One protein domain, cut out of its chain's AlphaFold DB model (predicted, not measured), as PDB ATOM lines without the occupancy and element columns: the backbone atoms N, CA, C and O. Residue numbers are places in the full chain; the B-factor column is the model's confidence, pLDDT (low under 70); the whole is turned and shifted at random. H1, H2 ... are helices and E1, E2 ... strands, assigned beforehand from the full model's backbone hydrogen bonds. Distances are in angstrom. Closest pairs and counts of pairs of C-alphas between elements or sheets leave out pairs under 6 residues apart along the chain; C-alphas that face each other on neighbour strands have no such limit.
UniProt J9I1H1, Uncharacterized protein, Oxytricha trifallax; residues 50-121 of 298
ATOM      1  N   TRP A  50     123.359  68.675 142.854       90.44
ATOM      2  CA  TRP A  50     124.688  69.259 142.972       90.44
ATOM      3  C   TRP A  50     124.914  69.828 144.384       90.44
ATOM      4  O   TRP A  50     124.035  70.478 144.958       90.44
ATOM      5  N   SER A  51     126.110  69.603 144.927       91.31
ATOM      6  CA  SER A  51     126.553  70.151 146.207       91.31
ATOM      7  C   SER A  51     127.991  70.638 146.098       91.31
ATOM      8  O   SER A  51     128.827  69.999 145.458       91.31
ATOM      9  N   VAL A  52     128.291  71.750 146.766       91.38
ATOM     10  CA  VAL A  52     129.624  72.366 146.793       91.38
ATOM     11  C   VAL A  52     130.686  71.442 147.406       91.38
ATOM     12  O   VAL A  52     131.831  71.433 146.953       91.38
ATOM     13  N   ASP A  53     130.277  70.608 148.366       90.56
ATOM     14  CA  ASP A  53     131.135  69.678 149.113       90.56
ATOM     15  C   ASP A  53     131.168  68.269 148.491       90.56
ATOM     16  O   ASP A  53     131.611  67.302 149.119       90.56
ATOM     17  N   MET A  54     130.659  68.121 147.265       90.81
ATOM     18  CA  MET A  54     130.600  66.833 146.586       90.81
ATOM     19  C   MET A  54     132.015  66.263 146.360       90.81
ATOM     20  O   MET A  54     132.891  66.963 145.837       90.81
ATOM     21  N   PRO A  55     132.259  64.984 146.702       91.56
ATOM     22  CA  PRO A  55     133.541  64.330 146.473       91.56
ATOM     23  C   PRO A  55     133.986  64.383 145.006       91.56
ATOM     24  O   PRO A  55     133.171  64.285 144.092       91.56
ATOM     25  N   CYS A  56     135.298  64.475 144.772       92.06
ATOM     26  CA  CYS A  56     135.865  64.706 143.437       92.06
ATOM     27  C   CYS A  56     135.373  63.752 142.342       92.06
ATOM     28  O   CYS A  56     135.018  64.192 141.249       92.06
ATOM     29  N   GLY A  57     135.345  62.450 142.627       92.38
ATOM     30  CA  GLY A  57     134.922  61.442 141.661       92.38
ATOM     31  C   GLY A  57     133.463  61.582 141.271       92.38
ATOM     32  O   GLY A  57     133.139  61.508 140.088       92.38
ATOM     33  N   GLN A  58     132.605  61.819 142.261       92.25
ATOM     34  CA  GLN A  58     131.186  62.081 142.060       92.25
ATOM     35  C   GLN A  58     130.968  63.369 141.267       92.25
ATOM     36  O   GLN A  58     130.310  63.325 140.236       92.25
ATOM     37  N   CYS A  59     131.606  64.466 141.684       93.88
ATOM     38  CA  CYS A  59     131.527  65.759 141.010       93.88
ATOM     39  C   CYS A  59     131.809  65.628 139.506       93.88
ATOM     40  O   CYS A  59     131.019  66.055 138.671       93.88
ATOM     41  N   ILE A  60     132.904  64.952 139.153       94.56
ATOM     42  CA  ILE A  60     133.301  64.763 137.754       94.56
ATOM     43  C   ILE A  60     132.368  63.785 137.023       94.56
ATOM     44  O   ILE A  60     132.035  64.015 135.862       94.56
ATOM     45  N   ASN A  61     131.932  62.699 137.672       92.12
ATOM     46  CA  ASN A  61     131.008  61.732 137.068       92.12
ATOM     47  C   ASN A  61     129.642  62.349 136.731       92.12
ATOM     48  O   ASN A  61     129.032  61.946 135.746       92.12
ATOM     49  N   GLU A  62     129.183  63.315 137.526       91.50
ATOM     50  CA  GLU A  62     127.933  64.053 137.300       91.50
ATOM     51  C   GLU A  62     128.097  65.210 136.291       91.50
ATOM     52  O   GLU A  62     127.150  65.940 136.009       91.50
ATOM     53  N   GLY A  63     129.287  65.370 135.699       92.00
ATOM     54  CA  GLY A  63     129.566  66.395 134.690       92.00
ATOM     55  C   GLY A  63     129.863  67.781 135.266       92.00
ATOM     56  O   GLY A  63     129.887  68.764 134.523       92.00
ATOM     57  N   HIS A  64     130.104  67.876 136.573       94.38
ATOM     58  CA  HIS A  64     130.526  69.101 137.239       94.38
ATOM     59  C   HIS A  64     132.052  69.258 137.215       94.38
ATOM     60  O   HIS A  64     132.817  68.343 136.897       94.38
ATOM     61  N   MET A  65     132.519  70.458 137.551       94.56
ATOM     62  CA  MET A  65     133.939  70.781 137.583       94.56
ATOM     63  C   MET A  65     134.460  70.700 139.011       94.56
ATOM     64  O   MET A  65     134.004  71.430 139.880       94.56
ATOM     65  N   TYR A  66     135.465  69.869 139.256       93.88
ATOM     66  CA  TYR A  66     136.128  69.840 140.556       93.88
ATOM     67  C   TYR A  66     137.372  70.722 140.530       93.88
ATOM     68  O   TYR A  66     138.266  70.506 139.712       93.88
ATOM     69  N   CYS A  67     137.446  71.695 141.428       91.81
ATOM     70  CA  CYS A  67     138.586  72.590 141.572       91.81
ATOM     71  C   CYS A  67     139.225  72.418 142.941       91.81
ATOM     72  O   CYS A  67     138.545  72.172 143.934       91.81
ATOM     73  N   LYS A  68     140.538  72.603 143.015       88.19
ATOM     74  CA  LYS A  68     141.256  72.639 144.287       88.19
ATOM     75  C   LYS A  68     142.430  73.593 144.240       88.19
ATOM     76  O   LYS A  68     143.008  73.807 143.174       88.19
ATOM     77  N   THR A  69     142.804  74.126 145.392       84.62
ATOM     78  CA  THR A  69     144.026  74.921 145.532       84.62
ATOM     79  C   THR A  69     145.274  74.085 145.253       84.62
ATOM     80  O   THR A  69     145.375  72.956 145.733       84.62
ATOM     81  N   GLY A  70     146.228  74.659 144.523       72.19
ATOM     82  CA  GLY A  70     147.503  74.027 144.178       72.19
ATOM     83  C   GLY A  70     147.764  74.054 142.675       72.19
ATOM     84  O   GLY A  70     146.837  73.936 141.867       72.19
ATOM     85  N   VAL A  71     149.030  74.234 142.307       53.59
ATOM     86  CA  VAL A  71     149.477  74.337 140.916       53.59
ATOM     87  C   VAL A  71     150.005  72.965 140.500       53.59
ATOM     88  O   VAL A  71     150.904  72.427 141.129       53.59
ATOM     89  N   ASN A  72     149.447  72.410 139.426       51.44
ATOM     90  CA  ASN A  72     149.889  71.183 138.752       51.44
ATOM     91  C   ASN A  72     149.449  69.843 139.362       51.44
ATOM     92  O   ASN A  72     149.396  69.610 140.567       51.44
ATOM     93  N   SER A  73     149.219  68.890 138.456       45.31
ATOM     94  CA  SER A  73     149.072  67.463 138.761       45.31
ATOM     95  C   SER A  73     150.355  66.802 139.285       45.31
ATOM     96  O   SER A  73     150.319  65.633 139.671       45.31
ATOM     97  N   GLU A  74     151.467  67.540 139.294       43.16
ATOM     98  CA  GLU A  74     152.807  67.098 139.697       43.16
ATOM     99  C   GLU A  74     153.103  67.314 141.192       43.16
ATOM    100  O   GLU A  74     153.893  66.569 141.758       43.16
ATOM    101  N   GLU A  75     152.433  68.249 141.881       44.09
ATOM    102  CA  GLU A  75     152.531  68.391 143.354       44.09
ATOM    103  C   GLU A  75     151.517  67.512 144.105       44.09
ATOM    104  O   GLU A  75     151.549  67.362 145.322       44.09
ATOM    105  N   LEU A  76     150.653  66.824 143.363       49.38
ATOM    106  CA  LEU A  76     149.630  65.899 143.856       49.38
ATOM    107  C   LEU A  76     150.180  64.576 144.433       49.38
ATOM    108  O   LEU A  76     149.420  63.640 144.691       49.38
ATOM    109  N   TYR A  77     151.503  64.478 144.560       48.72
ATOM    110  CA  TYR A  77     152.251  63.292 144.975       48.72
ATOM    111  C   TYR A  77     152.382  63.145 146.491       48.72
ATOM    112  O   TYR A  77     152.772  62.082 146.975       48.72
ATOM    113  N   TYR A  78     152.016  64.184 147.233       41.12
ATOM    114  CA  TYR A  78     151.957  64.165 148.682       41.12
ATOM    115  C   TYR A  78     150.891  65.168 149.117       41.12
ATOM    116  O   TYR A  78     151.031  66.357 148.858       41.12
ATOM    117  N   GLU A  79     149.847  64.710 149.798       50.75
ATOM    118  CA  GLU A  79     149.209  65.572 150.785       50.75
ATOM    119  C   GLU A  79     149.543  65.018 152.167       50.75
ATOM    120  O   GLU A  79     149.127  63.900 152.485       50.75
ATOM    121  N   PRO A  80     150.312  65.759 152.985       45.12
ATOM    122  CA  PRO A  80     150.178  65.632 154.424       45.12
ATOM    123  C   PRO A  80     148.772  66.104 154.826       45.12
ATOM    124  O   PRO A  80     148.039  66.660 154.014       45.12
ATOM    125  N   ASP A  81     148.417  65.894 156.086       45.41
ATOM    126  CA  ASP A  81     147.119  66.125 156.738       45.41
ATOM    127  C   ASP A  81     146.533  67.565 156.669       45.41
ATOM    128  O   ASP A  81     145.718  67.956 157.506       45.41
ATOM    129  N   THR A  82     146.941  68.393 155.707       46.12
ATOM    130  CA  THR A  82     146.418  69.733 155.443       46.12
ATOM    131  C   THR A  82     145.136  69.683 154.611       46.12
ATOM    132  O   THR A  82     145.126  69.084 153.540       46.12
ATOM    133  N   PRO A  83     144.053  70.346 155.051       50.19
ATOM    134  CA  PRO A  83     142.841  70.470 154.254       50.19
ATOM    135  C   PRO A  83     143.122  71.314 153.005       50.19
ATOM    136  O   PRO A  83     143.341  72.523 153.092       50.19
ATOM    137  N   GLN A  84     143.112  70.679 151.833       65.00
ATOM    138  CA  GLN A  84     143.013  71.387 150.561       65.00
ATOM    139  C   GLN A  84     141.628  72.034 150.455       65.00
ATOM    140  O   GLN A  84     140.608  71.367 150.636       65.00
ATOM    141  N   ASN A  85     141.590  73.327 150.121       80.44
ATOM    142  CA  ASN A  85     140.349  73.989 149.734       80.44
ATOM    143  C   ASN A  85     139.947  73.432 148.368       80.44
ATOM    144  O   ASN A  85     140.460  73.859 147.330       80.44
ATOM    145  N   ALA A  86     139.070  72.436 148.385       87.94
ATOM    146  CA  ALA A  86     138.518  71.820 147.197       87.94
ATOM    147  C   ALA A  86     137.018  72.094 147.114       87.94
ATOM    148  O   ALA A  86     136.342  72.199 148.133       87.94
ATOM    149  N   ILE A  87     136.519  72.249 145.894       92.31
ATOM    150  CA  ILE A  87     135.153  72.671 145.620       92.31
ATOM    151  C   ILE A  87     134.630  71.973 144.369       92.31
ATOM    152  O   ILE A  87     135.311  71.921 143.340       92.31
ATOM    153  N   CYS A  88     133.404  71.461 144.452       94.38
ATOM    154  CA  CYS A  88     132.656  71.033 143.283       94.38
ATOM    155  C   CYS A  88     131.849  72.209 142.719       94.38
ATOM    156  O   CYS A  88     130.869  72.667 143.301       94.38
ATOM    157  N   CYS A  89     132.261  72.698 141.561       94.25
ATOM    158  CA  CYS A  89     131.637  73.782 140.823       94.25
ATOM    159  C   CYS A  89     130.572  73.236 139.864       94.25
ATOM    160  O   CYS A  89     130.883  72.407 139.007       94.25
ATOM    161  N   GLN A  90     129.344  73.759 139.925       93.31
ATOM    162  CA  GLN A  90     128.285  73.359 138.991       93.31
ATOM    163  C   GLN A  90     128.647  73.703 137.535       93.31
ATOM    164  O   GLN A  90     128.360  72.931 136.622       93.31
ATOM    165  N   SER A  91     129.285  74.858 137.324       90.31
ATOM    166  CA  SER A  91     129.748  75.340 136.021       90.31
ATOM    167  C   SER A  91     130.946  76.288 136.165       90.31
ATOM    168  O   SER A  91     131.259  76.747 137.263       90.31
ATOM    169  N   PHE A  92     131.605  76.618 135.048       88.06
ATOM    170  CA  PHE A  92     132.692  77.608 135.026       88.06
ATOM    171  C   PHE A  92     132.222  79.004 135.468       88.06
ATOM    172  O   PHE A  92     132.930  79.708 136.183       88.06
ATOM    173  N   ASP A  93     131.015  79.404 135.065       87.88
ATOM    174  CA  ASP A  93     130.511  80.756 135.322       87.88
ATOM    175  C   ASP A  93     130.042  80.987 136.753       87.88
ATOM    176  O   ASP A  93     130.035  82.125 137.216       87.88
ATOM    177  N   SER A  94     129.671  79.915 137.449       85.38
ATOM    178  CA  SER A  94     129.177  79.962 138.826       85.38
ATOM    179  C   SER A  94     130.278  79.797 139.875       85.38
ATOM    180  O   SER A  94     129.981  79.840 141.066       85.38
ATOM    181  N   CYS A  95     131.536  79.602 139.461       90.50
ATOM    182  CA  CYS A  95     132.604  79.211 140.371       90.50
ATOM    183  C   CYS A  95     133.823  80.127 140.296       90.50
ATOM    184  O   CYS A  95     134.619  80.063 139.358       90.50
ATOM    185  N   ASP A  96     134.032  80.915 141.350       91.12
ATOM    186  CA  ASP A  96     135.199  81.795 141.470       91.12
ATOM    187  C   ASP A  96     136.520  81.014 141.442       91.12
ATOM    188  O   ASP A  96     137.512  81.484 140.884       91.12
ATOM    189  N   ALA A  97     136.524  79.783 141.966       88.38
ATOM    190  CA  ALA A  97     137.679  78.889 141.906       88.38
ATOM    191  C   ALA A  97     138.095  78.573 140.462       88.38
ATOM    192  O   ALA A  97     139.284  78.527 140.171       88.38
ATOM    193  N   ALA A  98     137.146  78.435 139.532       87.88
ATOM    194  CA  ALA A  98     137.447  78.159 138.127       87.88
ATOM    195  C   ALA A  98     138.154  79.327 137.420       87.88
ATOM    196  O   ALA A  98     138.896  79.120 136.459       87.88
ATOM    197  N   ARG A  99     137.939  80.552 137.911       88.25
ATOM    198  CA  ARG A  99     138.530  81.790 137.385       88.25
ATOM    199  C   ARG A  99     139.816  82.188 138.113       88.25
ATOM    200  O   ARG A  99     140.513  83.096 137.669       88.25
ATOM    201  N   ASN A 100     140.135  81.522 139.221       86.56
ATOM    202  CA  ASN A 100     141.308  81.804 140.035       86.56
ATOM    203  C   ASN A 100     142.480  80.902 139.621       86.56
ATOM    204  O   ASN A 100     142.415  79.680 139.722       86.56
ATOM    205  N   THR A 101     143.592  81.509 139.208       84.56
ATOM    206  CA  THR A 101     144.805  80.797 138.769       84.56
ATOM    207  C   THR A 101     145.467  79.965 139.869       84.56
ATOM    208  O   THR A 101     146.186  79.018 139.559       84.56
ATOM    209  N   SER A 102     145.173  80.260 141.140       84.56
ATOM    210  CA  SER A 102     145.628  79.484 142.305       84.56
ATOM    211  C   SER A 102     144.921  78.129 142.441       84.56
ATOM    212  O   SER A 102     145.318  77.309 143.275       84.56
ATOM    213  N   PHE A 103     143.866  77.892 141.652       86.38
ATOM    214  CA  PHE A 103     143.150  76.626 141.595       86.38
ATOM    215  C   PHE A 103     143.484  75.852 140.319       86.38
ATOM    216  O   PHE A 103     143.521  76.384 139.204       86.38
ATOM    217  N   THR A 104     143.644  74.543 140.482       87.25
ATOM    218  CA  THR A 104     143.621  73.582 139.382       87.25
ATOM    219  C   THR A 104     142.234  72.955 139.325       87.25
ATOM    220  O   THR A 104     141.744  72.432 140.326       87.25
ATOM    221  N   CYS A 105     141.607  73.001 138.150       90.50
ATOM    222  CA  CYS A 105     140.260  72.486 137.924       90.50
ATOM    223  C   CYS A 105     140.259  71.314 136.950       90.50
ATOM    224  O   CYS A 105     141.088  71.249 136.041       90.50
ATOM    225  N   SER A 106     139.297  70.411 137.125       92.50
ATOM    226  CA  SER A 106     139.153  69.196 136.330       92.50
ATOM    227  C   SER A 106     139.040  69.496 134.835       92.50
ATOM    228  O   SER A 106     139.691  68.831 134.042       92.50
ATOM    229  N   THR A 107     138.338  70.558 134.436       89.94
ATOM    230  CA  THR A 107     138.161  70.962 133.026       89.94
ATOM    231  C   THR A 107     139.442  71.322 132.283       89.94
ATOM    232  O   THR A 107     139.417  71.426 131.059       89.94
ATOM    233  N   ARG A 108     140.579  71.478 132.977       86.06
ATOM    234  CA  ARG A 108     141.890  71.593 132.321       86.06
ATOM    235  C   ARG A 108     142.299  70.308 131.599       86.06
ATOM    236  O   ARG A 108     143.186  70.341 130.752       86.06
ATOM    237  N   PHE A 109     141.681  69.183 131.937       84.75
ATOM    238  CA  PHE A 109     141.951  67.888 131.337       84.75
ATOM    239  C   PHE A 109     140.805  67.504 130.393       84.75
ATOM    240  O   PHE A 109     139.636  67.725 130.700       84.75
ATOM    241  N   GLY A 110     141.144  66.936 129.233       83.12
ATOM    242  CA  GLY A 110     140.177  66.708 128.156       83.12
ATOM    243  C   GLY A 110     139.065  65.715 128.511       83.12
ATOM    244  O   GLY A 110     137.891  66.070 128.495       83.12
ATOM    245  N   ASP A 111     139.420  64.470 128.826       89.56
ATOM    246  CA  ASP A 111     138.444  63.404 129.085       89.56
ATOM    247  C   ASP A 111     138.203  63.142 130.574       89.56
ATOM    248  O   ASP A 111     139.001  63.524 131.421       89.56
ATOM    249  N   VAL A 112     137.102  62.456 130.897       91.31
ATOM    250  CA  VAL A 112     136.635  62.207 132.278       91.31
ATOM    251  C   VAL A 112     137.715  61.578 133.166       91.31
ATOM    252  O   VAL A 112     137.894  61.977 134.317       91.31
ATOM    253  N   ILE A 113     138.487  60.622 132.645       91.19
ATOM    254  CA  ILE A 113     139.590  60.025 133.405       91.19
ATOM    255  C   ILE A 113     140.756  61.007 133.593       91.19
ATOM    256  O   ILE A 113     141.309  61.098 134.687       91.19
ATOM    257  N   GLY A 114     141.098  61.808 132.582       88.69
ATOM    258  CA  GLY A 114     142.057  62.901 132.713       88.69
ATOM    259  C   GLY A 114     141.595  63.942 133.732       88.69
ATOM    260  O   GLY A 114     142.390  64.393 134.550       88.69
ATOM    261  N   GLN A 115     140.305  64.273 133.751       91.25
ATOM    262  CA  GLN A 115     139.691  65.188 134.713       91.25
ATOM    263  C   GLN A 115     139.905  64.709 136.151       91.25
ATOM    264  O   GLN A 115     140.269  65.504 137.016       91.25
ATOM    265  N   LYS A 116     139.798  63.397 136.399       90.62
ATOM    266  CA  LYS A 116     140.037  62.780 137.717       90.62
ATOM    267  C   LYS A 116     141.479  62.872 138.206       90.62
ATOM    268  O   LYS A 116     141.738  62.583 139.372       90.62
ATOM    269  N   ARG A 117     142.424  63.336 137.379       85.56
ATOM    270  CA  ARG A 117     143.789  63.647 137.833       85.56
ATOM    271  C   ARG A 117     143.812  64.732 138.896       85.56
ATOM    272  O   ARG A 117     144.742  64.733 139.688       85.56
ATOM    273  N   VAL A 118     142.820  65.626 138.933       85.81
ATOM    274  CA  VAL A 118     142.728  66.663 139.969       85.81
ATOM    275  C   VAL A 118     142.368  66.077 141.340       85.81
ATOM    276  O   VAL A 118     142.656  66.698 142.361       85.81
ATOM    277  N   CYS A 119     141.765  64.885 141.393       87.31
ATOM    278  CA  CYS A 119     141.293  64.306 142.644       87.31
ATOM    279  C   CYS A 119     142.445  64.057 143.632       87.31
ATOM    280  O   CYS A 119     143.516  63.590 143.232       87.31
ATOM    281  N   PRO A 120     142.248  64.364 144.928       82.44
ATOM    282  CA  PRO A 120     143.278  64.167 145.939       82.44
ATOM    283  C   PRO A 120     143.593  62.677 146.104       82.44
ATOM    284  O   PRO A 120     142.696  61.849 146.264       82.44
ATOM    285  N   TYR A 121     144.882  62.338 146.093       79.56
ATOM    286  CA  TYR A 121     145.341  60.988 146.400       79.56
ATOM    287  C   TYR A 121     145.605  60.877 147.903       79.56
ATOM    288  O   TYR A 121     146.624  61.345 148.405       79.56
TER     289      TYR A 121
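This is residues 50 to 121 of the 298 residues of an uncharacterized protein of Oxytricha trifallax (UniProt J9I1H1). A small three-stranded sheet makes the middle, with H1 and H3 side by side over one face and H2 over the other; a long loop, residues 70 to 85, swings out beyond one end of the sheet. The printed part has 72 residues, with three named helices and three named strands in the order H1 E1 E2 H2 E3 H3; the antiparallel sheet runs E2 E1 E3. The class is mixed, helices and strands, with under half of the residues in named elements. The whole is compact, with a radius of gyration of the C-alphas of 11.0 A and spans of 29 by 23 by 19 A.

Start at inner strand E1, residues 65 to 69. It forms a hairpin with antiparallel E2, residues 86 to 89, where N 67 and O 87 are 2.9 A apart, within hydrogen-bond range. Antiparallel to E1 too is E3, residues 103 to 105, with N 104 and O 68 at 2.9 A. H1, residues 56 to 61, is on the sheet at a height of 8.1 A; its closest C-alphas to E1 are Cys 56 and Tyr 66, 5.9 A. On the same face, H3, residues 112 to 118, touches H1, opposite ways at a shallow tilt of 17 degrees; Gly 57 and Lys 116 have the closest C-alphas, 6.6 A. H2, residues 96 to 99, is on the opposite face, apart from H1 and H3; its Ala 97 and Phe 103 of E3 have the closest C-alphas, 5.9 A. E2, H2 and E3 form a split strand-helix-strand unit, two strands running the same way with E1 between them, its crossover right-handed. Every O i to N i+4 pair is within range in H1; H3 has 1 of 3, beside 4 of 4 O i to N i+3 pairs, and H2 is too short for an i+4 pair.

Find C-alpha 65 at (133.939, 70.781, 137.583); from there E1 runs 13.5 A. E2 spans 9.6 A and E3 6.2 A. H1 begins at C-alpha 56, (135.865, 64.706, 143.437), and spans 8.5 A; H2 spans 5.3 A. H3 spans 10.8 A to C-alpha 118 at (142.728, 66.663, 139.969).

The two C-alphas farthest apart, Pro 80 and Asp 93, are 31.3 A apart. The printed part has no cut. The link from E1 to E2 is long, and its residues 71 to 84 have pLDDT under 70.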